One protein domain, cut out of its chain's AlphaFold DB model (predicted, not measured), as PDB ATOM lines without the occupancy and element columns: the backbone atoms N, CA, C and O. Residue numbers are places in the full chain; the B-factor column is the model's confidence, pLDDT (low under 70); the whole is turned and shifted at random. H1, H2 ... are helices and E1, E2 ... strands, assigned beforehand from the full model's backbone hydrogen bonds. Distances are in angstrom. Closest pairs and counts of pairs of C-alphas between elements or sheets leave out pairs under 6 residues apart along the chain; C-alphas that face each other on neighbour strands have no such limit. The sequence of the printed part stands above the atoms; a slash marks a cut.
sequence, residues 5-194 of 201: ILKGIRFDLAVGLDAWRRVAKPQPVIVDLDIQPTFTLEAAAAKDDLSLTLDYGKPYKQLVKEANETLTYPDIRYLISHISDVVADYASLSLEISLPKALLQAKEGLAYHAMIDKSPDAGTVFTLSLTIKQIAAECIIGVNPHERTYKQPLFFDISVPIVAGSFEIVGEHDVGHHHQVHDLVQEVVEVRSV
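Overview. This is residues 5 to 194 of the 201 residues of the protein "FolB domain-containing protein" of Exophiala mesophila (UniProt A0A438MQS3). A twisted sheet of six strands curls round H3, with H2 along its first edge strand E1 and H4 along E5, and its other face is bare. The long hairpin of E5 and E6 runs out to one end of the longest axis, and H1 lies in a loop at the other end, where residues 46 to 51 stick out. The printed part has 190 residues, with E1 E2 H1 H2 H3 E3 E4 E5 E6 H4 along the chain; the sheet's order is E1 E2 E3 E4 E5 E6, antiparallel throughout, and the class is mixed, helices and strands. It is loose and elongated, with a radius of gyration of the C-alphas of 20.1 A and spans of 70 by 37 by 30 A.

Arrangement. E1, residues 5 to 15, bends by 83 degrees at residue 12 and forms a hairpin with E2, residues 27 to 36; N 11 and O 29 are 2.9 A apart, within hydrogen-bond range. H1, residues 42 to 47, is not on the sheet. H2, residues 57 to 68, is on the sheet at a height of 9.6 A, over E1 and along it at 12 degrees on the local plane; their closest C-alphas, Leu 13 and Ala 67, are 6.8 A apart. With residues 59 to 63 alone it touches H3, residues 76 to 87, closest at the C-alphas of Pro 59 and Val 87, 5.5 A, at a steep tilt of 39 degrees, opposite ways: a helical hairpin. E3, residues 92 to 99, is the antiparallel neighbour of E2, with N 32 and O 96 at 2.8 A. It opens a meander, each strand the antiparallel neighbour of the one before, with E4, residues 110 to 117, E5, residues 125 to 139, and E6, residues 152 to 166; N 95 and O 114, N 113 and O 129, and N 132 and O 158 are 2.8, 2.9 and 2.8 A apart. H4, residues 176 to 191, is on the same face as H3, 9.6 A over the sheet, along E5 at 20 degrees on the local plane. H2, H3 and H4 with the sheet make two layers, helices on one face of a sheet. In the four helices every O i to N i+4 pair is within hydrogen-bond range.

Along the chain. E1 begins at C-alpha 5 (144.187, 141.246, 190.940) and is 22.9 A long; E2 is 28.6 A. E5 spans 40.2 A, bending by 54 degrees at residue 136, and E6 43.4 A. H4, 21.8 A, ends at C-alpha 191 (156.068, 172.379, 166.868).

Size, cuts and confidence. The C-alphas of Lys 47 and Pro 145, the two farthest apart, are 70.5 A apart. The printed part has no cut. The links E1 to E2 and E5 to E6 are long. Mean pLDDT of the printed part is 81.1; residues 70, 120 to 122 and 163 to 194 are under 70.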
ATOM      1  N   ILE A   5     143.275 140.278 191.542       92.94
ATOM      2  CA  ILE A   5     144.187 141.246 190.940       92.94
ATOM      3  C   ILE A   5     145.614 140.702 190.971       92.94
ATOM      4  O   ILE A   5     146.148 140.384 192.037       92.94
ATOM      5  N   LEU A   6     146.256 140.650 189.808       93.06
ATOM      6  CA  LEU A   6     147.678 140.370 189.653       93.06
ATOM      7  C   LEU A   6     148.378 141.662 189.240       93.06
ATOM      8  O   LEU A   6     148.104 142.195 188.172       93.06
ATOM      9  N   LYS A   7     149.278 142.173 190.083       94.31
ATOM     10  CA  LYS A   7     149.984 143.438 189.829       94.31
ATOM     11  C   LYS A   7     151.475 143.240 189.616       94.31
ATOM     12  O   LYS A   7     152.109 142.408 190.265       94.31
ATOM     13  N   GLY A   8     152.039 144.094 188.778       92.62
ATOM     14  CA  GLY A   8     153.457 144.272 188.555       92.62
ATOM     15  C   GLY A   8     154.107 143.076 187.884       92.62
ATOM     16  O   GLY A   8     155.273 142.802 188.177       92.62
ATOM     17  N   ILE A   9     153.393 142.350 187.019       93.06
ATOM     18  CA  ILE A   9     154.007 141.245 186.285       93.06
ATOM     19  C   ILE A   9     154.948 141.847 185.243       93.06
ATOM     20  O   ILE A   9     154.526 142.624 184.393       93.06
ATOM     21  N   ARG A  10     156.237 141.518 185.326       93.81
ATOM     22  CA  ARG A  10     157.269 142.070 184.444       93.81
ATOM     23  C   ARG A  10     157.727 141.026 183.446       93.81
ATOM     24  O   ARG A  10     158.113 139.928 183.842       93.81
ATOM     25  N   PHE A  11     157.751 141.414 182.181       91.62
ATOM     26  CA  PHE A  11     158.266 140.613 181.084       91.62
ATOM     27  C   PHE A  11     159.241 141.438 180.244       91.62
ATOM     28  O   PHE A  11     159.121 142.657 180.183       91.62
ATOM     29  N   ASP A  12     160.164 140.774 179.555       91.31
ATOM     30  CA  ASP A  12     160.969 141.387 178.498       91.31
ATOM     31  C   ASP A  12     160.466 140.853 177.153       91.31
ATOM     32  O   ASP A  12     160.856 139.773 176.714       91.31
ATOM     33  N   LEU A  13     159.551 141.591 176.519       90.81
ATOM     34  CA  LEU A  13     158.838 141.149 175.317       90.81
ATOM     35  C   LEU A  13     159.109 142.084 174.149       90.81
ATOM     36  O   LEU A  13     159.216 143.301 174.301       90.81
ATOM     37  N   ALA A  14     159.177 141.514 172.952       89.06
ATOM     38  CA  ALA A  14     159.207 142.292 171.729       89.06
ATOM     39  C   ALA A  14     157.768 142.637 171.324       89.06
ATOM     40  O   ALA A  14     157.134 141.873 170.603       89.06
ATOM     41  N   VAL A  15     157.249 143.758 171.829       87.25
ATOM     42  CA  VAL A  15     155.898 144.260 171.520       87.25
ATOM     43  C   VAL A  15     156.015 145.502 170.652       87.25
ATOM     44  O   VAL A  15     156.609 146.489 171.086       87.25
ATOM     45  N   GLY A  16     155.456 145.457 169.444       82.25
ATOM     46  CA  GLY A  16     155.469 146.584 168.518       82.25
ATOM     47  C   GLY A  16     156.883 147.079 168.199       82.25
ATOM     48  O   GLY A  16     157.814 146.296 167.988       82.25
ATOM     49  N   LEU A  17     157.030 148.401 168.147       77.69
ATOM     50  CA  LEU A  17     158.314 149.067 167.956       77.69
ATOM     51  C   LEU A  17     158.901 149.530 169.287       77.69
ATOM     52  O   LEU A  17     158.177 149.953 170.189       77.69
ATOM     53  N   ASP A  18     160.229 149.526 169.370       81.62
ATOM     54  CA  ASP A  18     160.928 150.221 170.449       81.62
ATOM     55  C   ASP A  18     161.001 151.740 170.202       81.62
ATOM     56  O   ASP A  18     160.681 152.240 169.119       81.62
ATOM     57  N   ALA A  19     161.496 152.486 171.192       81.56
ATOM     58  CA  ALA A  19     161.647 153.941 171.101       81.56
ATOM     59  C   ALA A  19     162.593 154.437 169.986       81.56
ATOM     60  O   ALA A  19     162.642 155.634 169.714       81.56
ATOM     61  N   TRP A  20     163.337 153.538 169.338       82.12
ATOM     62  CA  TRP A  20     164.210 153.820 168.195       82.12
ATOM     63  C   TRP A  20     163.631 153.285 166.877       82.12
ATOM     64  O   TRP A  20     164.345 153.221 165.875       82.12
ATOM     65  N   ARG A  21     162.351 152.888 166.870       76.38
ATOM     66  CA  ARG A  21     161.635 152.287 165.734       76.38
ATOM     67  C   ARG A  21     162.237 150.969 165.238       76.38
ATOM     68  O   ARG A  21     162.090 150.606 164.073       76.38
ATOM     69  N   ARG A  22     162.926 150.227 166.103       81.00
ATOM     70  CA  ARG A  22     163.449 148.898 165.778       81.00
ATOM     71  C   ARG A  22     162.361 147.857 166.003       81.00
ATOM     72  O   ARG A  22     161.750 147.793 167.067       81.00
ATOM     73  N   VAL A  23     162.166 147.019 164.994       80.12
ATOM     74  CA  VAL A  23     161.222 145.900 165.029       80.12
ATOM     75  C   VAL A  23     161.805 144.752 165.853       80.12
ATOM     76  O   VAL A  23     163.019 144.524 165.840       80.12
ATOM     77  N   ALA A  24     160.934 144.015 166.543       81.19
ATOM     78  CA  ALA A  24     161.264 142.777 167.249       81.19
ATOM     79  C   ALA A  24     162.371 142.925 168.315       81.19
ATOM     80  O   ALA A  24     163.126 141.988 168.587       81.19
ATOM     81  N   LYS A  25     162.506 144.114 168.918       87.75
ATOM     82  CA  LYS A  25     163.428 144.334 170.035       87.75
ATOM     83  C   LYS A  25     162.706 144.129 171.366       87.75
ATOM     84  O   LYS A  25     161.713 144.812 171.601       87.75
ATOM     85  N   PRO A  26     163.205 143.231 172.241       89.25
ATOM     86  CA  PRO A  26     162.655 143.074 173.578       89.25
ATOM     87  C   PRO A  26     162.736 144.382 174.361       89.25
ATOM     88  O   PRO A  26     163.792 145.021 174.424       89.25
ATOM     89  N   GLN A  27     161.615 144.760 174.957       90.00
ATOM     90  CA  GLN A  27     161.496 145.882 175.870       90.00
ATOM     91  C   GLN A  27     160.799 145.424 177.155       90.00
ATOM     92  O   GLN A  27     160.012 144.477 177.114       90.00
ATOM     93  N   PRO A  28     161.080 146.074 178.295       92.31
ATOM     94  CA  PRO A  28     160.370 145.783 179.527       92.31
ATOM     95  C   PRO A  28     158.889 146.119 179.347       92.31
ATOM     96  O   PRO A  28     158.548 147.233 178.951       92.31
ATOM     97  N   VAL A  29     158.035 145.156 179.663       93.25
ATOM     98  CA  VAL A  29     156.578 145.250 179.655       93.25
ATOM     99  C   VAL A  29     156.093 144.939 181.060       93.25
ATOM    100  O   VAL A  29     156.481 143.929 181.649       93.25
ATOM    101  N   ILE A  30     155.263 145.816 181.610       95.06
ATOM    102  CA  ILE A  30     154.625 145.613 182.910       95.06
ATOM    103  C   ILE A  30     153.144 145.386 182.655       95.06
ATOM    104  O   ILE A  30     152.528 146.179 181.950       95.06
ATOM    105  N   VAL A  31     152.595 144.310 183.203       94.94
ATOM    106  CA  VAL A  31     151.194 143.934 183.039       94.94
ATOM    107  C   VAL A  31     150.538 143.823 184.408       94.94
ATOM    108  O   VAL A  31     151.004 143.063 185.263       94.94
ATOM    109  N   ASP A  32     149.437 144.548 184.571       95.50
ATOM    110  CA  ASP A  32     148.493 144.393 185.669       95.50
ATOM    111  C   ASP A  32     147.192 143.794 185.124       95.50
ATOM    112  O   ASP A  32     146.688 144.209 184.078       95.50
ATOM    113  N   LEU A  33     146.665 142.798 185.831       94.19
ATOM    114  CA  LEU A  33     145.450 142.066 185.489       94.19
ATOM    115  C   LEU A  33     144.455 142.230 186.637       94.19
ATOM    116  O   LEU A  33     144.798 141.944 187.783       94.19
ATOM    117  N   ASP A  34     143.228 142.632 186.338       94.50
ATOM    118  CA  ASP A  34     142.092 142.585 187.258       94.50
ATOM    119  C   ASP A  34     141.026 141.670 186.655       94.50
ATOM    120  O   ASP A  34     140.466 141.955 185.592       94.50
ATOM    121  N   ILE A  35     140.819 140.522 187.297       92.75
ATOM    122  CA  ILE A  35     139.987 139.437 186.790       92.75
ATOM    123  C   ILE A  35     138.745 139.334 187.663       92.75
ATOM    124  O   ILE A  35     138.819 138.975 188.840       92.75
ATOM    125  N   GLN A  36     137.588 139.587 187.067       91.62
ATOM    126  CA  GLN A  36     136.297 139.366 187.693       91.62
ATOM    127  C   GLN A  36     135.737 138.020 187.211       91.62
ATOM    128  O   GLN A  36     135.379 137.899 186.034       91.62
ATOM    129  N   PRO A  37     135.662 136.992 188.073       89.12
ATOM    130  CA  PRO A  37     135.127 135.689 187.698       89.12
ATOM    131  C   PRO A  37     133.626 135.754 187.375       89.12
ATOM    132  O   PRO A  37     132.910 136.674 187.770       89.12
ATOM    133  N   THR A  38     133.136 134.738 186.664       85.75
ATOM    134  CA  THR A  38     131.702 134.551 186.368       85.75
ATOM    135  C   THR A  38     130.888 134.077 187.575       85.75
ATOM    136  O   THR A  38     129.659 134.111 187.543       85.75
ATOM    137  N   PHE A  39     131.559 133.648 188.644       84.31
ATOM    138  CA  PHE A  39     130.976 133.142 189.884       84.31
ATOM    139  C   PHE A  39     131.377 134.015 191.081       84.31
ATOM    140  O   PHE A  39     132.321 134.798 191.007       84.31
ATOM    141  N   THR A  40     130.666 133.879 192.203       85.25
ATOM    142  CA  THR A  40     130.984 134.590 193.451       85.25
ATOM    143  C   THR A  40     131.990 133.811 194.294       85.25
ATOM    144  O   THR A  40     131.923 132.582 194.377       85.25
ATOM    145  N   LEU A  41     132.910 134.511 194.966       84.31
ATOM    146  CA  LEU A  41     133.911 133.865 195.824       84.31
ATOM    147  C   LEU A  41     133.362 133.531 197.221       84.31
ATOM    148  O   LEU A  41     134.014 132.824 197.987       84.31
ATOM    149  N   GLU A  42     132.140 133.962 197.543       85.69
ATOM    150  CA  GLU A  42     131.464 133.668 198.814       85.69
ATOM    151  C   GLU A  42     131.375 132.163 199.106       85.69
ATOM    152  O   GLU A  42     131.599 131.730 200.235       85.69
ATOM    153  N   ALA A  43     131.090 131.343 198.087       82.12
ATOM    154  CA  ALA A  43     130.992 129.894 198.247       82.12
ATOM    155  C   ALA A  43     132.345 129.253 198.592       82.12
ATOM    156  O   ALA A  43     132.385 128.305 199.380       82.12
ATOM    157  N   ALA A  44     133.437 129.789 198.040       83.94
ATOM    158  CA  ALA A  44     134.790 129.373 198.381       83.94
ATOM    159  C   ALA A  44     135.161 129.808 199.802       83.94
ATOM    160  O   ALA A  44     135.677 129.001 200.567       83.94
ATOM    161  N   ALA A  45     134.820 131.043 200.187       86.31
ATOM    162  CA  ALA A  45     135.078 131.565 201.528       86.31
ATOM    163  C   ALA A  45     134.308 130.800 202.619       86.31
ATOM    164  O   ALA A  45     134.842 130.552 203.696       86.31
ATOM    165  N   ALA A  46     133.063 130.399 202.348       89.69
ATOM    166  CA  ALA A  46     132.233 129.678 203.312       89.69
ATOM    167  C   ALA A  46     132.662 128.215 203.513       89.69
ATOM    168  O   ALA A  46     132.482 127.670 204.602       89.69
ATOM    169  N   LYS A  47     133.176 127.563 202.463       88.69
ATOM    170  CA  LYS A  47     133.559 126.140 202.483       88.69
ATOM    171  C   LYS A  47     135.062 125.904 202.632       88.69
ATOM    172  O   LYS A  47     135.450 124.752 202.797       88.69
ATOM    173  N   ASP A  48     135.862 126.969 202.571       86.88
ATOM    174  CA  ASP A  48     137.329 126.930 202.535       86.88
ATOM    175  C   ASP A  48     137.857 125.952 201.467       86.88
ATOM    176  O   ASP A  48     138.736 125.125 201.702       86.88
ATOM    177  N   ASP A  49     137.245 126.005 200.277       84.12
ATOM    178  CA  ASP A  49     137.512 125.075 199.180       84.12
ATOM    179  C   ASP A  49     138.159 125.799 197.994       84.12
ATOM    180  O   ASP A  49     137.532 126.611 197.307       84.12
ATOM    181  N   LEU A  50     139.423 125.460 197.727       84.94
ATOM    182  CA  LEU A  50     140.205 126.001 196.615       84.94
ATOM    183  C   LEU A  50     139.619 125.643 195.243       84.94
ATOM    184  O   LEU A  50     139.848 126.376 194.284       84.94
ATOM    185  N   SER A  51     138.846 124.558 195.124       83.38
ATOM    186  CA  SER A  51     138.217 124.176 193.851       83.38
ATOM    187  C   SER A  51     137.130 125.155 193.401       83.38
ATOM    188  O   SER A  51     136.817 125.222 192.214       83.38
ATOM    189  N   LEU A  52     136.594 125.940 194.340       82.00
ATOM    190  CA  LEU A  52     135.605 126.988 194.098       82.00
ATOM    191  C   LEU A  52     136.252 128.373 193.936       82.00
ATOM    192  O   LEU A  52     135.536 129.366 193.834       82.00
ATOM    193  N   THR A  53     137.586 128.458 193.947       85.44
ATOM    194  CA  THR A  53     138.333 129.705 193.729       85.44
ATOM    195  C   THR A  53     138.795 129.838 192.282       85.44
ATOM    196  O   THR A  53     138.880 128.861 191.540       85.44
ATOM    197  N   LEU A  54     139.126 131.064 191.879       85.12
ATOM    198  CA  LEU A  54     139.789 131.315 190.605       85.12
ATOM    199  C   LEU A  54     141.289 130.995 190.730       85.12
ATOM    200  O   LEU A  54     142.009 131.637 191.500       85.12
ATOM    201  N   ASP A  55     141.771 130.030 189.948       86.06
ATOM    202  CA  ASP A  55     143.194 129.681 189.897       86.06
ATOM    203  C   ASP A  55     143.964 130.711 189.064       86.06
ATOM    204  O   ASP A  55     144.099 130.588 187.849       86.06
ATOM    205  N   TYR A  56     144.497 131.731 189.732       86.38
ATOM    206  CA  TYR A  56     145.359 132.748 189.125       86.38
ATOM    207  C   TYR A  56     146.786 132.243 188.841       86.38
ATOM    208  O   TYR A  56     147.547 132.879 188.109       86.38
ATOM    209  N   GLY A  57     147.178 131.099 189.410       87.38
ATOM    210  CA  GLY A  57     148.520 130.540 189.271       87.38
ATOM    211  C   GLY A  57     148.746 129.887 187.910       87.38
ATOM    212  O   GLY A  57     149.847 129.982 187.364       87.38
ATOM    213  N   LYS A  58     147.718 129.247 187.347       89.06
ATOM    214  CA  LYS A  58     147.742 128.695 185.981       89.06
ATOM    215  C   LYS A  58     147.982 129.757 184.901       89.06
ATOM    216  O   LYS A  58     148.997 129.620 184.216       89.06
ATOM    217  N   PRO A  59     147.152 130.815 184.767       88.56
ATOM    218  CA  PRO A  59     147.357 131.828 183.737       88.56
ATOM    219  C   PRO A  59     148.692 132.548 183.931       88.56
ATOM    220  O   PRO A  59     149.419 132.747 182.966       88.56
ATOM    221  N   TYR A  60     149.098 132.833 185.173       91.06
ATOM    222  CA  TYR A  60     150.413 133.416 185.445       91.06
ATOM    223  C   TYR A  60     151.567 132.529 184.951       91.06
ATOM    224  O   TYR A  60     152.450 132.996 184.234       91.06
ATOM    225  N   LYS A  61     151.575 131.238 185.309       91.69
ATOM    226  CA  LYS A  61     152.635 130.306 184.887       91.69
ATOM    227  C   LYS A  61     152.654 130.117 183.377       91.69
ATOM    228  O   LYS A  61     153.735 129.994 182.809       91.69
ATOM    229  N   GLN A  62     151.481 130.081 182.751       90.25
ATOM    230  CA  GLN A  62     151.360 129.980 181.307       90.25
ATOM    231  C   GLN A  62     151.937 131.223 180.621       90.25
ATOM    232  O   GLN A  62     152.848 131.070 179.815       90.25
ATOM    233  N   LEU A  63     151.531 132.428 181.034       89.00
ATOM    234  CA  LEU A  63     152.071 133.686 180.507       89.00
ATOM    235  C   LEU A  63     153.589 133.786 180.686       89.00
ATOM    236  O   LEU A  63     154.300 134.158 179.761       89.00
ATOM    237  N   VAL A  64     154.115 133.422 181.861       89.81
ATOM    238  CA  VAL A  64     155.567 133.424 182.114       89.81
ATOM    239  C   VAL A  64     156.293 132.408 181.237       89.81
ATOM    240  O   VAL A  64     157.385 132.691 180.745       89.81
ATOM    241  N   LYS A  65     155.721 131.220 181.030       89.88
ATOM    242  CA  LYS A  65     156.306 130.205 180.151       89.88
ATOM    243  C   LYS A  65     156.348 130.702 178.704       89.88
ATOM    244  O   LYS A  65     157.411 130.686 178.092       89.88
ATOM    245  N   GLU A  66     155.220 131.186 178.199       86.56
ATOM    246  CA  GLU A  66     155.051 131.685 176.833       86.56
ATOM    247  C   GLU A  66     155.935 132.917 176.565       86.56
ATOM    248  O   GLU A  66     156.614 132.987 175.542       86.56
ATOM    249  N   ALA A  67     156.049 133.836 177.529       84.38
ATOM    250  CA  ALA A  67     156.960 134.977 177.449       84.38
ATOM    251  C   ALA A  67     158.437 134.561 177.297       84.38
ATOM    252  O   ALA A  67     159.181 135.181 176.537       84.38
ATOM    253  N   ASN A  68     158.865 133.496 177.986       82.12
ATOM    254  CA  ASN A  68     160.238 132.985 177.898       82.12
ATOM    255  C   ASN A  68     160.533 132.267 176.571       82.12
ATOM    256  O   ASN A  68     161.689 132.199 176.155       82.12
ATOM    257  N   GLU A  69     159.513 131.765 175.873       83.69
ATOM    258  CA  GLU A  69     159.654 131.084 174.578       83.69
ATOM    259  C   GLU A  69     159.860 132.067 173.400       83.69
ATOM    260  O   GLU A  69     159.822 131.679 172.236       83.69
ATOM    261  N   THR A  70     160.209 133.329 173.694       66.75
ATOM    262  CA  THR A  70     160.574 134.385 172.725       66.75
ATOM    263  C   THR A  70     159.420 134.774 171.797       66.75
ATOM    264  O   THR A  70     159.578 134.913 170.580       66.75
ATOM    265  N   LEU A  71     158.237 134.991 172.372       74.94
ATOM    266  CA  LEU A  71     157.106 135.530 171.625       74.94
ATOM    267  C   LEU A  71     157.373 136.979 171.197       74.94
ATOM    268  O   LEU A  71     157.725 137.849 171.996       74.94
ATOM    269  N   THR A  72     157.201 137.225 169.899       84.56
ATOM    270  CA  THR A  72     157.183 138.570 169.322       84.56
ATOM    271  C   THR A  72     155.736 138.933 169.030       84.56
ATOM    272  O   THR A  72     155.057 138.225 168.290       84.56
ATOM    273  N   TYR A  73     155.277 140.044 169.594       86.00
ATOM    274  CA  TYR A  73     153.936 140.571 169.389       86.00
ATOM    275  C   TYR A  73     154.009 141.755 168.417       86.00
ATOM    276  O   TYR A  73     154.630 142.770 168.744       86.00
ATOM    277  N   PRO A  74     153.391 141.666 167.226       82.38
ATOM    278  CA  PRO A  74     153.417 142.758 166.252       82.38
ATOM    279  C   PRO A  74     152.758 144.047 166.757       82.38
ATOM    280  O   PRO A  74     153.200 145.134 166.404       82.38
ATOM    281  N   ASP A  75     151.712 143.919 167.576       82.75
ATOM    282  CA  ASP A  75     150.938 145.032 168.127       82.75
ATOM    283  C   ASP A  75     150.398 144.688 169.526       82.75
ATOM    284  O   ASP A  75     150.280 143.515 169.899       82.75
ATOM    285  N   ILE A  76     150.030 145.718 170.287       86.94
ATOM    286  CA  ILE A  76     149.452 145.604 171.624       86.94
ATOM    287  C   ILE A  76     148.139 144.815 171.624       86.94
ATOM    288  O   ILE A  76     147.876 144.066 172.562       86.94
ATOM    289  N   ARG A  77     147.331 144.918 170.559       86.44
ATOM    290  CA  ARG A  77     146.054 144.195 170.452       86.44
ATOM    291  C   ARG A  77     146.251 142.679 170.452       86.44
ATOM    292  O   ARG A  77     145.470 141.970 171.079       86.44
ATOM    293  N   TYR A  78     147.318 142.194 169.816       86.88
ATOM    294  CA  TYR A  78     147.674 140.772 169.840       86.88
ATOM    295  C   TYR A  78     148.078 140.319 171.239       86.88
ATOM    296  O   TYR A  78     147.642 139.258 171.676       86.88
ATOM    297  N   LEU A  79     148.865 141.130 171.955       89.81
ATOM    298  CA  LEU A  79     149.221 140.835 173.341       89.81
ATOM    299  C   LEU A  79     147.972 140.785 174.237       89.81
ATOM    300  O   LEU A  79     147.813 139.846 175.009       89.81
ATOM    301  N   ILE A  80     147.062 141.753 174.094       90.88
ATOM    302  CA  ILE A  80     145.790 141.805 174.832       90.88
ATOM    303  C   ILE A  80     144.931 140.568 174.549       90.88
ATOM    304  O   ILE A  80     144.461 139.930 175.490       90.88
ATOM    305  N   SER A  81     144.748 140.210 173.272       88.56
ATOM    306  CA  SER A  81     143.977 139.023 172.878       88.56
ATOM    307  C   SER A  81     144.579 137.757 173.471       88.56
ATOM    308  O   SER A  81     143.874 136.962 174.077       88.56
ATOM    309  N   HIS A  82     145.894 137.604 173.353       89.50
ATOM    310  CA  HIS A  82     146.599 136.443 173.863       89.50
ATOM    311  C   HIS A  82     146.467 136.303 175.387       89.50
ATOM    312  O   HIS A  82     146.155 135.222 175.875       89.50
ATOM    313  N   ILE A  83     146.615 137.399 176.143       91.19
ATOM    314  CA  ILE A  83     146.400 137.391 177.599       91.19
ATOM    315  C   ILE A  83     144.947 137.023 177.936       91.19
ATOM    316  O   ILE A  83     144.707 136.217 178.834       91.19
ATOM    317  N   SER A  84     143.982 137.581 177.204       91.00
ATOM    318  CA  SER A  84     142.558 137.252 177.341       91.00
ATOM    319  C   SER A  84     142.289 135.756 177.133       91.00
ATOM    320  O   SER A  84     141.566 135.143 177.923       91.00
ATOM    321  N   ASP A  85     142.902 135.153 176.115       88.88
ATOM    322  CA  ASP A  85     142.731 133.733 175.792       88.88
ATOM    323  C   ASP A  85     143.342 132.816 176.861       88.88
ATOM    324  O   ASP A  85     142.776 131.768 177.166       88.88
ATOM    325  N   VAL A  86     144.455 133.225 177.479       90.00
ATOM    326  CA  VAL A  86     145.098 132.475 178.572       90.00
ATOM    327  C   VAL A  86     144.267 132.508 179.859       90.00
ATOM    328  O   VAL A  86     144.239 131.524 180.597       90.00
ATOM    329  N   VAL A  87     143.585 133.622 180.150       87.81
ATOM    330  CA  VAL A  87     142.751 133.743 181.358       87.81
ATOM    331  C   VAL A  87     141.410 133.014 181.197       87.81
ATOM    332  O   VAL A  87     140.943 132.467 182.188       87.81
ATOM    333  N   ALA A  88     140.848 132.955 179.980       76.62
ATOM    334  CA  ALA A  88     139.642 132.227 179.532       76.62
ATOM    335  C   ALA A  88     138.337 132.412 180.353       76.62
ATOM    336  O   ALA A  88     137.329 132.855 179.794       76.62
ATOM    337  N   ASP A  89     138.357 132.116 181.653       83.12
ATOM    338  CA  ASP A  89     137.223 132.043 182.579       83.12
ATOM    339  C   ASP A  89     137.032 133.349 183.369       83.12
ATOM    340  O   ASP A  89     137.407 133.472 184.538       83.12
ATOM    341  N   TYR A  90     136.420 134.352 182.739       89.25
ATOM    342  CA  TYR A  90     136.113 135.630 183.387       89.25
ATOM    343  C   TYR A  90     134.817 136.250 182.855       89.25
ATOM    344  O   TYR A  90     134.464 136.087 181.687       89.25
ATOM    345  N   ALA A  91     134.117 136.981 183.724       90.19
ATOM    346  CA  ALA A  91     133.007 137.852 183.347       90.19
ATOM    347  C   ALA A  91     133.521 139.208 182.858       90.19
ATOM    348  O   ALA A  91     133.078 139.691 181.825       90.19
ATOM    349  N   SER A  92     134.488 139.794 183.565       91.31
ATOM    350  CA  SER A  92     135.153 141.033 183.160       91.31
ATOM    351  C   SER A  92     136.658 140.915 183.380       91.31
ATOM    352  O   SER A  92     137.102 140.289 184.344       91.31
ATOM    353  N   LEU A  93     137.440 141.479 182.466       93.06
ATOM    354  CA  LEU A  93     138.896 141.500 182.518       93.06
ATOM    355  C   LEU A  93     139.382 142.917 182.232       93.06
ATOM    356  O   LEU A  93     139.153 143.443 181.141       93.06
ATOM    357  N   SER A  94     140.081 143.513 183.194       94.62
ATOM    358  CA  SER A  94     140.805 144.766 182.999       94.62
ATOM    359  C   SER A  94     142.306 144.500 182.934       94.62
ATOM    360  O   SER A  94     142.862 143.782 183.762       94.62
ATOM    361  N   LEU A  95     142.953 145.064 181.919       94.81
ATOM    362  CA  LEU A  95     144.373 144.907 181.634       94.81
ATOM    363  C   LEU A  95     145.014 146.290 181.601       94.81
ATOM    364  O   LEU A  95     144.621 147.122 180.784       94.81
ATOM    365  N   GLU A  96     146.025 146.527 182.432       95.50
ATOM    366  CA  GLU A  96     146.907 147.690 182.305       95.50
ATOM    367  C   GLU A  96     148.284 147.210 181.840       95.50
ATOM    368  O   GLU A  96     148.970 146.469 182.538       95.50
ATOM    369  N   ILE A  97     148.684 147.604 180.631       94.69
ATOM    370  CA  ILE A  97     149.961 147.223 180.026       94.69
ATOM    371  C   ILE A  97     150.819 148.472 179.872       94.69
ATOM    372  O   ILE A  97     150.498 149.359 179.085       94.69
ATOM    373  N   SER A  98     151.936 148.532 180.586       94.56
ATOM    374  CA  SER A  98     152.894 149.634 180.514       94.56
ATOM    375  C   SER A  98     154.149 149.233 179.737       94.56
ATOM    376  O   SER A  98     154.811 148.246 180.057       94.56
ATOM    377  N   LEU A  99     154.500 150.048 178.744       93.12
ATOM    378  CA  LEU A  99     155.711 149.990 177.930       93.12
ATOM    379  C   LEU A  99     156.601 151.209 178.257       93.12
ATOM    380  O   LEU A  99     156.630 152.187 177.499       93.12
ATOM    381  N   PRO A 100     157.347 151.190 179.379       91.00
ATOM    382  CA  PRO A 100     158.110 152.346 179.860       91.00
ATOM    383  C   PRO A 100     159.225 152.805 178.916       91.00
ATOM    384  O   PRO A 100     159.696 153.931 179.022       91.00
ATOM    385  N   LYS A 101     159.671 151.943 177.993       88.12
ATOM    386  CA  LYS A 101     160.738 152.244 177.025       88.12
ATOM    387  C   LYS A 101     160.238 152.367 175.584       88.12
ATOM    388  O   LYS A 101     161.052 152.284 174.668       88.12
ATOM    389  N   ALA A 102     158.935 152.563 175.375       84.06
ATOM    390  CA  ALA A 102     158.373 152.681 174.031       84.06
ATOM    391  C   ALA A 102     158.561 154.071 173.398       84.06
ATOM    392  O   ALA A 102     158.581 154.180 172.177       84.06
ATOM    393  N   LEU A 103     158.721 155.133 174.196       85.12
ATOM    394  CA  LEU A 103     158.894 156.506 173.710       85.12
ATOM    395  C   LEU A 103     160.065 157.192 174.420       85.12
ATOM    396  O   LEU A 103     160.156 157.146 175.640       85.12
ATOM    397  N   LEU A 104     160.940 157.870 173.665       82.88
ATOM    398  CA  LEU A 104     162.101 158.583 174.228       82.88
ATOM    399  C   LEU A 104     161.708 159.841 175.017       82.88
ATOM    400  O   LEU A 104     162.377 160.205 175.979       82.88
ATOM    401  N   GLN A 105     160.650 160.525 174.577       80.56
ATOM    402  CA  GLN A 105     160.224 161.828 175.106       80.56
ATOM    403  C   GLN A 105     159.260 161.708 176.298       80.56
ATOM    404  O   GLN A 105     158.977 162.703 176.966       80.56
ATOM    405  N   ALA A 106     158.775 160.497 176.576       86.12
ATOM    406  CA  ALA A 106     157.878 160.189 177.681       86.12
ATOM    407  C   ALA A 106     158.658 159.417 178.750       86.12
ATOM    408  O   ALA A 106     159.126 158.309 178.495       86.12
ATOM    409  N   LYS A 107     158.817 159.988 179.950       85.19
ATOM    410  CA  LYS A 107     159.637 159.370 181.014       85.19
ATOM    411  C   LYS A 107     159.101 158.018 181.481       85.19
ATOM    412  O   LYS A 107     159.883 157.163 181.886       85.19
ATOM    413  N   GLU A 108     157.784 157.848 181.431       86.81
ATOM    414  CA  GLU A 108     157.092 156.611 181.806       86.81
ATOM    415  C   GLU A 108     156.543 155.855 180.586       86.81
ATOM    416  O   GLU A 108     155.857 154.845 180.732       86.81
ATOM    417  N   GLY A 109     156.886 156.303 179.374       89.44
ATOM    418  CA  GLY A 109     156.539 155.639 178.125       89.44
ATOM    419  C   GLY A 109     155.039 155.630 177.822       89.44
ATOM    420  O   GLY A 109     154.352 156.649 177.922       89.44
ATOM    421  N   LEU A 110     154.555 154.470 177.377       91.50
ATOM    422  CA  LEU A 110     153.162 154.243 176.991       91.50
ATOM    423  C   LEU A 110     152.474 153.334 178.004       91.50
ATOM    424  O   LEU A 110     153.060 152.357 178.454       91.50
ATOM    425  N   ALA A 111     151.211 153.608 178.296       93.38
ATOM    426  CA  ALA A 111     150.332 152.741 179.059       93.38
ATOM    427  C   ALA A 111     149.059 152.483 178.254       93.38
ATOM    428  O   ALA A 111     148.428 153.412 177.756       93.38
ATOM    429  N   TYR A 112     148.674 151.225 178.137       93.19
ATOM    430  CA  TYR A 112     147.432 150.797 177.517       93.19
ATOM    431  C   TYR A 112     146.518 150.264 178.602       93.19
ATOM    432  O   TYR A 112     146.941 149.454 179.422       93.19
ATOM    433  N   HIS A 113     145.267 150.698 178.586       94.44
ATOM    434  CA  HIS A 113     144.240 150.161 179.462       94.44
ATOM    435  C   HIS A 113     143.138 149.557 178.606       94.44
ATOM    436  O   HIS A 113     142.491 150.259 177.823       94.44
ATOM    437  N   ALA A 114     142.988 148.241 178.709       92.94
ATOM    438  CA  ALA A 114     141.987 147.474 177.994       92.94
ATOM    439  C   ALA A 114     140.970 146.905 178.983       92.94
ATOM    440  O   ALA A 114     141.338 146.403 180.046       92.94
ATOM    441  N   MET A 115     139.693 146.956 178.627       92.00
ATOM    442  CA  MET A 115     138.617 146.344 179.396       92.00
ATOM    443  C   MET A 115     137.783 145.471 178.465       92.00
ATOM    444  O   MET A 115     137.293 145.942 177.436       92.00
ATOM    445  N   ILE A 116     137.664 144.197 178.827       91.12
ATOM    446  CA  ILE A 116     136.878 143.186 178.124       91.12
ATOM    447  C   ILE A 116     135.762 142.751 179.064       91.12
ATOM    448  O   ILE A 116     136.023 142.122 180.086       91.12
ATOM    449  N   ASP A 117     134.525 143.065 178.707       88.81
ATOM    450  CA  ASP A 117     133.339 142.617 179.425       88.81
ATOM    451  C   ASP A 117     132.640 141.531 178.599       88.81
ATOM    452  O   ASP A 117     132.287 141.762 177.446       88.81
ATOM    453  N   LYS A 118     132.492 140.334 179.172       85.75
ATOM    454  CA  LYS A 118     131.810 139.163 178.598       85.75
ATOM    455  C   LYS A 118     130.449 138.918 179.265       85.75
ATOM    456  O   LYS A 118     129.914 137.813 179.173       85.75
ATOM    457  N   SER A 119     129.900 139.911 179.968       76.25
ATOM    458  CA  SER A 119     128.605 139.792 180.630       76.25
ATOM    459  C   SER A 119     127.515 139.305 179.653       76.25
ATOM    460  O   SER A 119     127.424 139.801 178.523       76.25
ATOM    461  N   PRO A 120     126.673 138.336 180.062       66.19
ATOM    462  CA  PRO A 120     125.699 137.685 179.185       66.19
ATOM    463  C   PRO A 120     124.629 138.635 178.620       66.19
ATOM    464  O   PRO A 120     124.003 138.304 177.615       66.19
ATOM    465  N   ASP A 121     124.434 139.806 179.231       67.25
ATOM    466  CA  ASP A 121     123.311 140.699 178.925       67.25
ATOM    467  C   ASP A 121     123.570 141.667 177.753       67.25
ATOM    468  O   ASP A 121     122.615 142.182 177.171       67.25
ATOM    469  N   ALA A 122     124.833 141.924 177.384       61.66
ATOM    470  CA  ALA A 122     125.201 142.980 176.423       61.66
ATOM    471  C   ALA A 122     126.120 142.525 175.270       61.66
ATOM    472  O   ALA A 122     126.440 143.325 174.387       61.66
ATOM    473  N   GLY A 123     126.524 141.250 175.247       70.44
ATOM    474  CA  GLY A 123     127.567 140.760 174.344       70.44
ATOM    475  C   GLY A 123     128.967 141.219 174.768       70.44
ATOM    476  O   GLY A 123     129.127 141.962 175.733       70.44
ATOM    477  N   THR A 124     130.000 140.757 174.058       79.00
ATOM    478  CA  THR A 124     131.387 141.091 174.411       79.00
ATOM    479  C   THR A 124     131.696 142.553 174.084       79.00
ATOM    480  O   THR A 124     131.834 142.917 172.912       79.00
ATOM    481  N   VAL A 125     131.850 143.387 175.113       84.56
ATOM    482  CA  VAL A 125     132.254 144.791 174.978       84.56
ATOM    483  C   VAL A 125     133.760 144.899 175.172       84.56
ATOM    484  O   VAL A 125     134.301 144.457 176.185       84.56
ATOM    485  N   PHE A 126     134.437 145.519 174.208       86.94
ATOM    486  CA  PHE A 126     135.856 145.830 174.296       86.94
ATOM    487  C   PHE A 126     136.074 147.336 174.267       86.94
ATOM    488  O   PHE A 126     135.586 148.040 173.378       86.94
ATOM    489  N   THR A 127     136.842 147.823 175.236       89.75
ATOM    490  CA  THR A 127     137.333 149.197 175.242       89.75
ATOM    491  C   THR A 127     138.841 149.204 175.396       89.75
ATOM    492  O   THR A 127     139.406 148.420 176.159       89.75
ATOM    493  N   LEU A 128     139.494 150.084 174.642       89.50
ATOM    494  CA  LEU A 128     140.934 150.289 174.698       89.50
ATOM    495  C   LEU A 128     141.212 151.780 174.791       89.50
ATOM    496  O   LEU A 128     140.766 152.558 173.946       89.50
ATOM    497  N   SER A 129     141.993 152.165 175.788       90.69
ATOM    498  CA  SER A 129     142.552 153.500 175.912       90.69
ATOM    499  C   SER A 129     144.074 153.440 175.931       90.69
ATOM    500  O   SER A 129     144.681 152.466 176.377       90.69
ATOM    501  N   LEU A 130     144.686 154.494 175.407       91.19
ATOM    502  CA  LEU A 130     146.123 154.698 175.407       91.19
ATOM    503  C   LEU A 130     146.436 155.961 176.181       91.19
ATOM    504  O   LEU A 130     145.840 157.005 175.943       91.19
ATOM    505  N   THR A 131     147.411 155.869 177.067       91.75
ATOM    506  CA  THR A 131     147.950 156.994 177.811       91.75
ATOM    507  C   THR A 131     149.444 157.091 177.568       91.75
ATOM    508  O   THR A 131     150.186 156.137 177.785       91.75
ATOM    509  N   ILE A 132     149.900 158.257 177.133       92.38
ATOM    510  CA  ILE A 132     151.317 158.596 177.097       92.38
ATOM    511  C   ILE A 132     151.631 159.271 178.430       92.38
ATOM    512  O   ILE A 132     151.048 160.313 178.728       92.38
ATOM    513  N   LYS A 133     152.514 158.674 179.235       90.81
ATOM    514  CA  LYS A 133     152.802 159.138 180.599       90.81
ATOM    515  C   LYS A 133     154.083 159.974 180.641       90.81
ATOM    516  O   LYS A 133     155.135 159.568 180.145       90.81
ATOM    517  N   GLN A 134     154.010 161.124 181.300       91.38
ATOM    518  CA  GLN A 134     155.127 162.011 181.607       91.38
ATOM    519  C   GLN A 134     155.877 162.504 180.359       91.38
ATOM    520  O   GLN A 134     157.105 162.395 180.276       91.38
ATOM    521  N   ILE A 135     155.139 163.057 179.389       89.50
ATOM    522  CA  ILE A 135     155.721 163.750 178.229       89.50
ATOM    523  C   ILE A 135     156.464 164.983 178.730       89.50
ATOM    524  O   ILE A 135     155.869 165.843 179.378       89.50
ATOM    525  N   ALA A 136     157.756 165.069 178.426       86.94
ATOM    526  CA  ALA A 136     158.580 166.210 178.789       86.94
ATOM    527  C   ALA A 136     158.471 167.318 177.731       86.94
ATOM    528  O   ALA A 136     158.785 167.091 176.562       86.94
ATOM    529  N   ALA A 137     158.082 168.524 178.141       84.94
ATOM    530  CA  ALA A 137     158.095 169.701 177.279       84.94
ATOM    531  C   ALA A 137     158.714 170.899 177.999       84.94
ATOM    532  O   ALA A 137     158.337 171.230 179.117       84.94
ATOM    533  N   GLU A 138     159.635 171.580 177.326       88.19
ATOM    534  CA  GLU A 138     160.226 172.826 177.810       88.19
ATOM    535  C   GLU A 138     159.432 174.004 177.246       88.19
ATOM    536  O   GLU A 138     159.560 174.340 176.062       88.19
ATOM    537  N   CYS A 139     158.615 174.648 178.077       84.56
ATOM    538  CA  CYS A 139     157.795 175.778 177.650       84.56
ATOM    539  C   CYS A 139     157.970 176.983 178.571       84.56
ATOM    540  O   CYS A 139     158.442 176.873 179.696       84.56
ATOM    541  N   ILE A 140     157.628 178.158 178.053       86.75
ATOM    542  CA  ILE A 140     157.577 179.377 178.848       86.75
ATOM    543  C   ILE A 140     156.206 179.443 179.515       86.75
ATOM    544  O   ILE A 140     155.192 179.538 178.824       86.75
ATOM    545  N   ILE A 141     156.179 179.428 180.843       82.25
ATOM    546  CA  ILE A 141     154.957 179.550 181.635       82.25
ATOM    547  C   ILE A 141     155.014 180.856 182.406       82.25
ATOM    548  O   ILE A 141     155.958 181.103 183.151       82.25
ATOM    549  N   GLY A 142     153.988 181.684 182.252       81.81
ATOM    550  CA  GLY A 142     153.873 182.885 183.063       81.81
ATOM    551  C   GLY A 142     152.937 183.931 182.492       81.81
ATOM    552  O   GLY A 142     152.862 184.145 181.277       81.81
ATOM    553  N   VAL A 143     152.245 184.628 183.382       84.12
ATOM    554  CA  VAL A 143     151.440 185.805 183.035       84.12
ATOM    555  C   VAL A 143     152.340 187.039 182.992       84.12
ATOM    556  O   VAL A 143     152.191 187.883 182.109       84.12
ATOM    557  N   ASN A 144     153.322 187.115 183.891       84.88
ATOM    558  CA  ASN A 144     154.181 188.284 184.030       84.88
ATOM    559  C   ASN A 144     155.480 188.174 183.210       84.88
ATOM    560  O   ASN A 144     156.009 187.077 183.033       84.88
ATOM    561  N   PRO A 145     156.077 189.302 182.774       86.75
ATOM    562  CA  PRO A 145     157.306 189.286 181.975       86.75
ATOM    563  C   PRO A 145     158.489 188.565 182.635       86.75
ATOM    564  O   PRO A 145     159.255 187.903 181.945       86.75
ATOM    565  N   HIS A 146     158.629 188.653 183.962       85.25
ATOM    566  CA  HIS A 146     159.733 188.011 184.680       85.25
ATOM    567  C   HIS A 146     159.598 186.478 184.713       85.25
ATOM    568  O   HIS A 146     160.601 185.782 184.576       85.25
ATOM    569  N   GLU A 147     158.371 185.951 184.787       81.19
ATOM    570  CA  GLU A 147     158.068 184.511 184.703       81.19
ATOM    571  C   GLU A 147     158.390 183.936 183.310       81.19
ATOM    572  O   GLU A 147     158.651 182.745 183.174       81.19
ATOM    573  N   ARG A 148     158.446 184.796 182.279       86.75
ATOM    574  CA  ARG A 148     158.723 184.426 180.882       86.75
ATOM    575  C   ARG A 148     160.201 184.453 180.487       86.75
ATOM    576  O   ARG A 148     160.524 184.381 179.303       86.75
ATOM    577  N   THR A 149     161.098 184.586 181.460       87.25
ATOM    578  CA  THR A 149     162.538 184.757 181.199       87.25
ATOM    579  C   THR A 149     163.239 183.431 180.896       87.25
ATOM    580  O   THR A 149     164.195 183.399 180.123       87.25
ATOM    581  N   TYR A 150     162.758 182.329 181.472       86.94
ATOM    582  CA  TYR A 150     163.368 181.008 181.344       86.94
ATOM    583  C   TYR A 150     162.306 179.961 181.041       86.94
ATOM    584  O   TYR A 150     161.184 180.078 181.524       86.94
ATOM    585  N   LYS A 151     162.672 178.942 180.254       87.88
ATOM    586  CA  LYS A 151     161.819 177.772 180.027       87.88
ATOM    587  C   LYS A 151     161.718 176.957 181.310       87.88
ATOM    588  O   LYS A 151     162.700 176.821 182.041       87.88
ATOM    589  N   GLN A 152     160.526 176.448 181.569       87.75
ATOM    590  CA  GLN A 152     160.234 175.543 182.659       87.75
ATOM    591  C   GLN A 152     159.942 174.146 182.094       87.75
ATOM    592  O   GLN A 152     159.206 174.028 181.106       87.75
ATOM    593  N   PRO A 153     160.456 173.086 182.740       87.12
ATOM    594  CA  PRO A 153     160.109 171.724 182.383       87.12
ATOM    595  C   PRO A 153     158.676 171.426 182.827       87.12
ATOM    596  O   PRO A 153     158.350 171.503 184.014       87.12
ATOM    597  N   LEU A 154     157.829 171.038 181.880       88.44
ATOM    598  CA  LEU A 154     156.521 170.455 182.143       88.44
ATOM    599  C   LEU A 154     156.529 168.961 181.877       88.44
ATOM    600  O   LEU A 154     157.106 168.493 180.895       88.44
ATOM    601  N   PHE A 155     155.814 168.243 182.738       89.88
ATOM    602  CA  PHE A 155     155.460 166.846 182.544       89.88
ATOM    603  C   PHE A 155     153.946 166.738 182.552       89.88
ATOM    604  O   PHE A 155     153.296 167.199 183.491       89.88
ATOM    605  N   PHE A 156     153.389 166.167 181.497       88.94
ATOM    606  CA  PHE A 156     151.956 165.937 181.401       88.94
ATOM    607  C   PHE A 156     151.678 164.598 180.737       88.94
ATOM    608  O   PHE A 156     152.495 164.074 179.974       88.94
ATOM    609  N   ASP A 157     150.497 164.074 181.032       92.00
ATOM    610  CA  ASP A 157     149.999 162.837 180.463       92.00
ATOM    611  C   ASP A 157     148.940 163.172 179.409       92.00
ATOM    612  O   ASP A 157     148.170 164.124 179.561       92.00
ATOM    613  N   ILE A 158     148.898 162.394 178.330       90.81
ATOM    614  CA  ILE A 158     147.839 162.482 177.319       90.81
ATOM    615  C   ILE A 158     147.152 161.128 177.242       90.81
ATOM    616  O   ILE A 158     147.802 160.139 176.911       90.81
ATOM    617  N   SER A 159     145.842 161.103 177.482       89.38
ATOM    618  CA  SER A 159     145.008 159.904 177.357       89.38
ATOM    619  C   SER A 159     144.041 160.030 176.184       89.38
ATOM    620  O   SER A 159     143.327 161.025 176.061       89.38
ATOM    621  N   VAL A 160     144.003 159.006 175.334       88.25
ATOM    622  CA  VAL A 160     143.151 158.928 174.147       88.25
ATOM    623  C   VAL A 160     142.394 157.593 174.154       88.25
ATOM    624  O   VAL A 160     143.026 156.535 174.227       88.25
ATOM    625  N   PRO A 161     141.052 157.595 174.067       85.88
ATOM    626  CA  PRO A 161     140.291 156.376 173.811       85.88
ATOM    627  C   PRO A 161     140.486 155.944 172.348       85.88
ATOM    628  O   PRO A 161     140.293 156.747 171.440       85.88
ATOM    629  N   ILE A 162     140.881 154.689 172.113       76.19
ATOM    630  CA  ILE A 162     141.209 154.171 170.772       76.19
ATOM    631  C   ILE A 162     140.003 153.469 170.134       76.19
ATOM    632  O   ILE A 162     139.753 153.669 168.949       76.19
ATOM    633  N   VAL A 163     139.234 152.668 170.882       67.12
ATOM    634  CA  VAL A 163     138.026 151.988 170.365       67.12
ATOM    635  C   VAL A 163     136.994 151.793 171.481       67.12
ATOM    636  O   VAL A 163     137.346 151.371 172.581       67.12
ATOM    637  N   ALA A 164     135.724 152.047 171.157       50.22
ATOM    638  CA  ALA A 164     134.546 151.524 171.847       50.22
ATOM    639  C   ALA A 164     133.698 150.792 170.790       50.22
ATOM    640  O   ALA A 164     133.012 151.429 169.993       50.22
ATOM    641  N   GLY A 165     133.826 149.470 170.695       49.91
ATOM    642  CA  GLY A 165     133.195 148.675 169.638       49.91
ATOM    643  C   GLY A 165     133.413 147.178 169.839       49.91
ATOM    644  O   GLY A 165     134.335 146.779 170.549       49.91
ATOM    645  N   SER A 166     132.538 146.355 169.254       42.97
ATOM    646  CA  SER A 166     132.552 144.892 169.375       42.97
ATOM    647  C   SER A 166     133.920 144.303 169.020       42.97
ATOM    648  O   SER A 166     134.534 144.692 168.027       42.97
ATOM    649  N   PHE A 167     134.391 143.364 169.843       43.31
ATOM    650  CA  PHE A 167     135.676 142.678 169.696       43.31
ATOM    651  C   PHE A 167     135.666 141.744 168.473       43.31
ATOM    652  O   PHE A 167     135.502 140.534 168.601       43.31
ATOM    653  N   GLU A 168     135.813 142.298 167.272       41.25
ATOM    654  CA  GLU A 168     136.142 141.529 166.073       41.25
ATOM    655  C   GLU A 168     137.617 141.755 165.751       41.25
ATOM    656  O   GLU A 168     138.037 142.843 165.351       41.25
ATOM    657  N   ILE A 169     138.427 140.713 165.953       45.25
ATOM    658  CA  ILE A 169     139.809 140.667 165.476       45.25
ATOM    659  C   ILE A 169     139.740 140.528 163.953       45.25
ATOM    660  O   ILE A 169     139.782 139.426 163.406       45.25
ATOM    661  N   VAL A 170     139.578 141.647 163.250       37.75
ATOM    662  CA  VAL A 170     139.748 141.675 161.798       37.75
ATOM    663  C   VAL A 170     141.241 141.546 161.529       37.75
ATOM    664  O   VAL A 170     142.035 142.405 161.911       37.75
ATOM    665  N   GLY A 171     141.616 140.417 160.929       35.72
ATOM    666  CA  GLY A 171     142.981 140.032 160.587       35.72
ATOM    667  C   GLY A 171     143.587 140.862 159.458       35.72
ATOM    668  O   GLY A 171     143.995 140.308 158.442       35.72
ATOM    669  N   GLU A 172     143.689 142.172 159.647       36.78
ATOM    670  CA  GLU A 172     144.479 143.036 158.782       36.78
ATOM    671  C   GLU A 172     145.524 143.767 159.627       36.78
ATOM    672  O   GLU A 172     145.215 144.468 160.590       36.78
ATOM    673  N   HIS A 173     146.793 143.506 159.304       45.31
ATOM    674  CA  HIS A 173     147.970 144.051 159.971       45.31
ATOM    675  C   HIS A 173     148.008 145.578 159.851       45.31
ATOM    676  O   HIS A 173     148.670 146.115 158.963       45.31
ATOM    677  N   ASP A 174     147.364 146.293 160.770       44.59
ATOM    678  CA  ASP A 174     147.552 147.733 160.879       44.59
ATOM    679  C   ASP A 174     148.744 148.046 161.788       44.59
ATOM    680  O   ASP A 174     148.622 148.423 162.955       44.59
ATOM    681  N   VAL A 175     149.939 147.885 161.219       45.47
ATOM    682  CA  VAL A 175     151.224 148.282 161.819       45.47
ATOM    683  C   VAL A 175     151.270 149.808 162.088       45.47
ATOM    684  O   VAL A 175     152.234 150.313 162.660       45.47
ATOM    685  N   GLY A 176     150.245 150.578 161.696       45.97
ATOM    686  CA  GLY A 176     150.219 152.040 161.711       45.97
ATOM    687  C   GLY A 176     150.035 152.712 163.076       45.97
ATOM    688  O   GLY A 176     150.549 153.815 163.262       45.97
ATOM    689  N   HIS A 177     149.377 152.081 164.054       55.06
ATOM    690  CA  HIS A 177     148.954 152.789 165.277       55.06
ATOM    691  C   HIS A 177     150.126 153.280 166.148       55.06
ATOM    692  O   HIS A 177     150.136 154.428 166.589       55.06
ATOM    693  N   HIS A 178     151.156 152.454 166.362       54.97
ATOM    694  CA  HIS A 178     152.341 152.857 167.137       54.97
ATOM    695  C   HIS A 178     153.155 153.967 166.444       54.97
ATOM    696  O   HIS A 178     153.690 154.853 167.113       54.97
ATOM    697  N   HIS A 179     153.230 153.940 165.110       56.78
ATOM    698  CA  HIS A 179     153.961 154.931 164.316       56.78
ATOM    699  C   HIS A 179     153.302 156.309 164.383       56.78
ATOM    700  O   HIS A 179     153.984 157.301 164.627       56.78
ATOM    701  N   GLN A 180     151.975 156.355 164.243       60.25
ATOM    702  CA  GLN A 180     151.201 157.595 164.314       60.25
ATOM    703  C   GLN A 180     151.351 158.284 165.673       60.25
ATOM    704  O   GLN A 180     151.476 159.502 165.728       60.25
ATOM    705  N   VAL A 181     151.403 157.517 166.768       61.19
ATOM    706  CA  VAL A 181     151.605 158.075 168.115       61.19
ATOM    707  C   VAL A 181     153.010 158.654 168.267       61.19
ATOM    708  O   VAL A 181     153.158 159.756 168.786       61.19
ATOM    709  N   HIS A 182     154.044 157.949 167.801       62.97
ATOM    710  CA  HIS A 182     155.408 158.474 167.843       62.97
ATOM    711  C   HIS A 182     155.540 159.760 167.011       62.97
ATOM    712  O   HIS A 182     156.127 160.730 167.484       62.97
ATOM    713  N   ASP A 183     155.001 159.779 165.790       65.25
ATOM    714  CA  ASP A 183     155.055 160.946 164.903       65.25
ATOM    715  C   ASP A 183     154.264 162.130 165.479       65.25
ATOM    716  O   ASP A 183     154.780 163.244 165.493       65.25
ATOM    717  N   LEU A 184     153.088 161.887 166.072       65.25
ATOM    718  CA  LEU A 184     152.307 162.906 166.780       65.25
ATOM    719  C   LEU A 184     153.081 163.494 167.967       65.25
ATOM    720  O   LEU A 184     153.070 164.702 168.183       65.25
ATOM    721  N   VAL A 185     153.749 162.651 168.759       61.06
ATOM    722  CA  VAL A 185     154.511 163.104 169.930       61.06
ATOM    723  C   VAL A 185     155.736 163.912 169.498       61.06
ATOM    724  O   VAL A 185     155.961 164.986 170.052       61.06
ATOM    725  N   GLN A 186     156.463 163.468 168.467       61.31
ATOM    726  CA  GLN A 186     157.561 164.241 167.876       61.31
ATOM    727  C   GLN A 186     157.071 165.588 167.343       61.31
ATOM    728  O   GLN A 186     157.658 166.614 167.668       61.31
ATOM    729  N   GLU A 187     155.966 165.610 166.595       62.47
ATOM    730  CA  GLU A 187     155.387 166.843 166.064       62.47
ATOM    731  C   GLU A 187     154.965 167.793 167.191       62.47
ATOM    732  O   GLU A 187     155.297 168.973 167.160       62.47
ATOM    733  N   VAL A 188     154.295 167.306 168.239       61.59
ATOM    734  CA  VAL A 188     153.909 168.139 169.389       61.59
ATOM    735  C   VAL A 188     155.136 168.705 170.108       61.59
ATOM    736  O   VAL A 188     155.113 169.871 170.509       61.59
ATOM    737  N   VAL A 189     156.205 167.917 170.257       57.62
ATOM    738  CA  VAL A 189     157.455 168.347 170.900       57.62
ATOM    739  C   VAL A 189     158.220 169.355 170.032       57.62
ATOM    740  O   VAL A 189     158.695 170.369 170.548       57.62
ATOM    741  N   GLU A 190     158.302 169.134 168.719       59.44
ATOM    742  CA  GLU A 190     159.011 170.011 167.783       59.44
ATOM    743  C   GLU A 190     158.232 171.305 167.492       59.44
ATOM    744  O   GLU A 190     158.798 172.396 167.592       59.44
ATOM    745  N   VAL A 191     156.924 171.227 167.218       51.53
ATOM    746  CA  VAL A 191     156.068 172.379 166.868       51.53
ATOM    747  C   VAL A 191     155.845 173.309 168.067       51.53
ATOM    748  O   VAL A 191     155.789 174.528 167.898       51.53
ATOM    749  N   ARG A 192     155.775 172.790 169.303       46.31
ATOM    750  CA  ARG A 192     155.558 173.616 170.515       46.31
ATOM    751  C   ARG A 192     156.828 174.096 171.203       46.31
ATOM    752  O   ARG A 192     156.753 174.765 172.235       46.31
ATOM    753  N   SER A 193     157.984 173.894 170.575       37.66
ATOM    754  CA  SER A 193     159.165 174.712 170.863       37.66
ATOM    755  C   SER A 193     158.953 176.204 170.514       37.66
ATOM    756  O   SER A 193     159.746 177.048 170.943       37.66
ATOM    757  N   VAL A 194     157.842 176.540 169.834       44.53
ATOM    758  CA  VAL A 194     157.375 177.898 169.529       44.53
ATOM    759  C   VAL A 194     156.133 178.256 170.369       44.53
ATOM    760  O   VAL A 194     155.016 177.828 170.104       44.53
TER     761      VAL A 194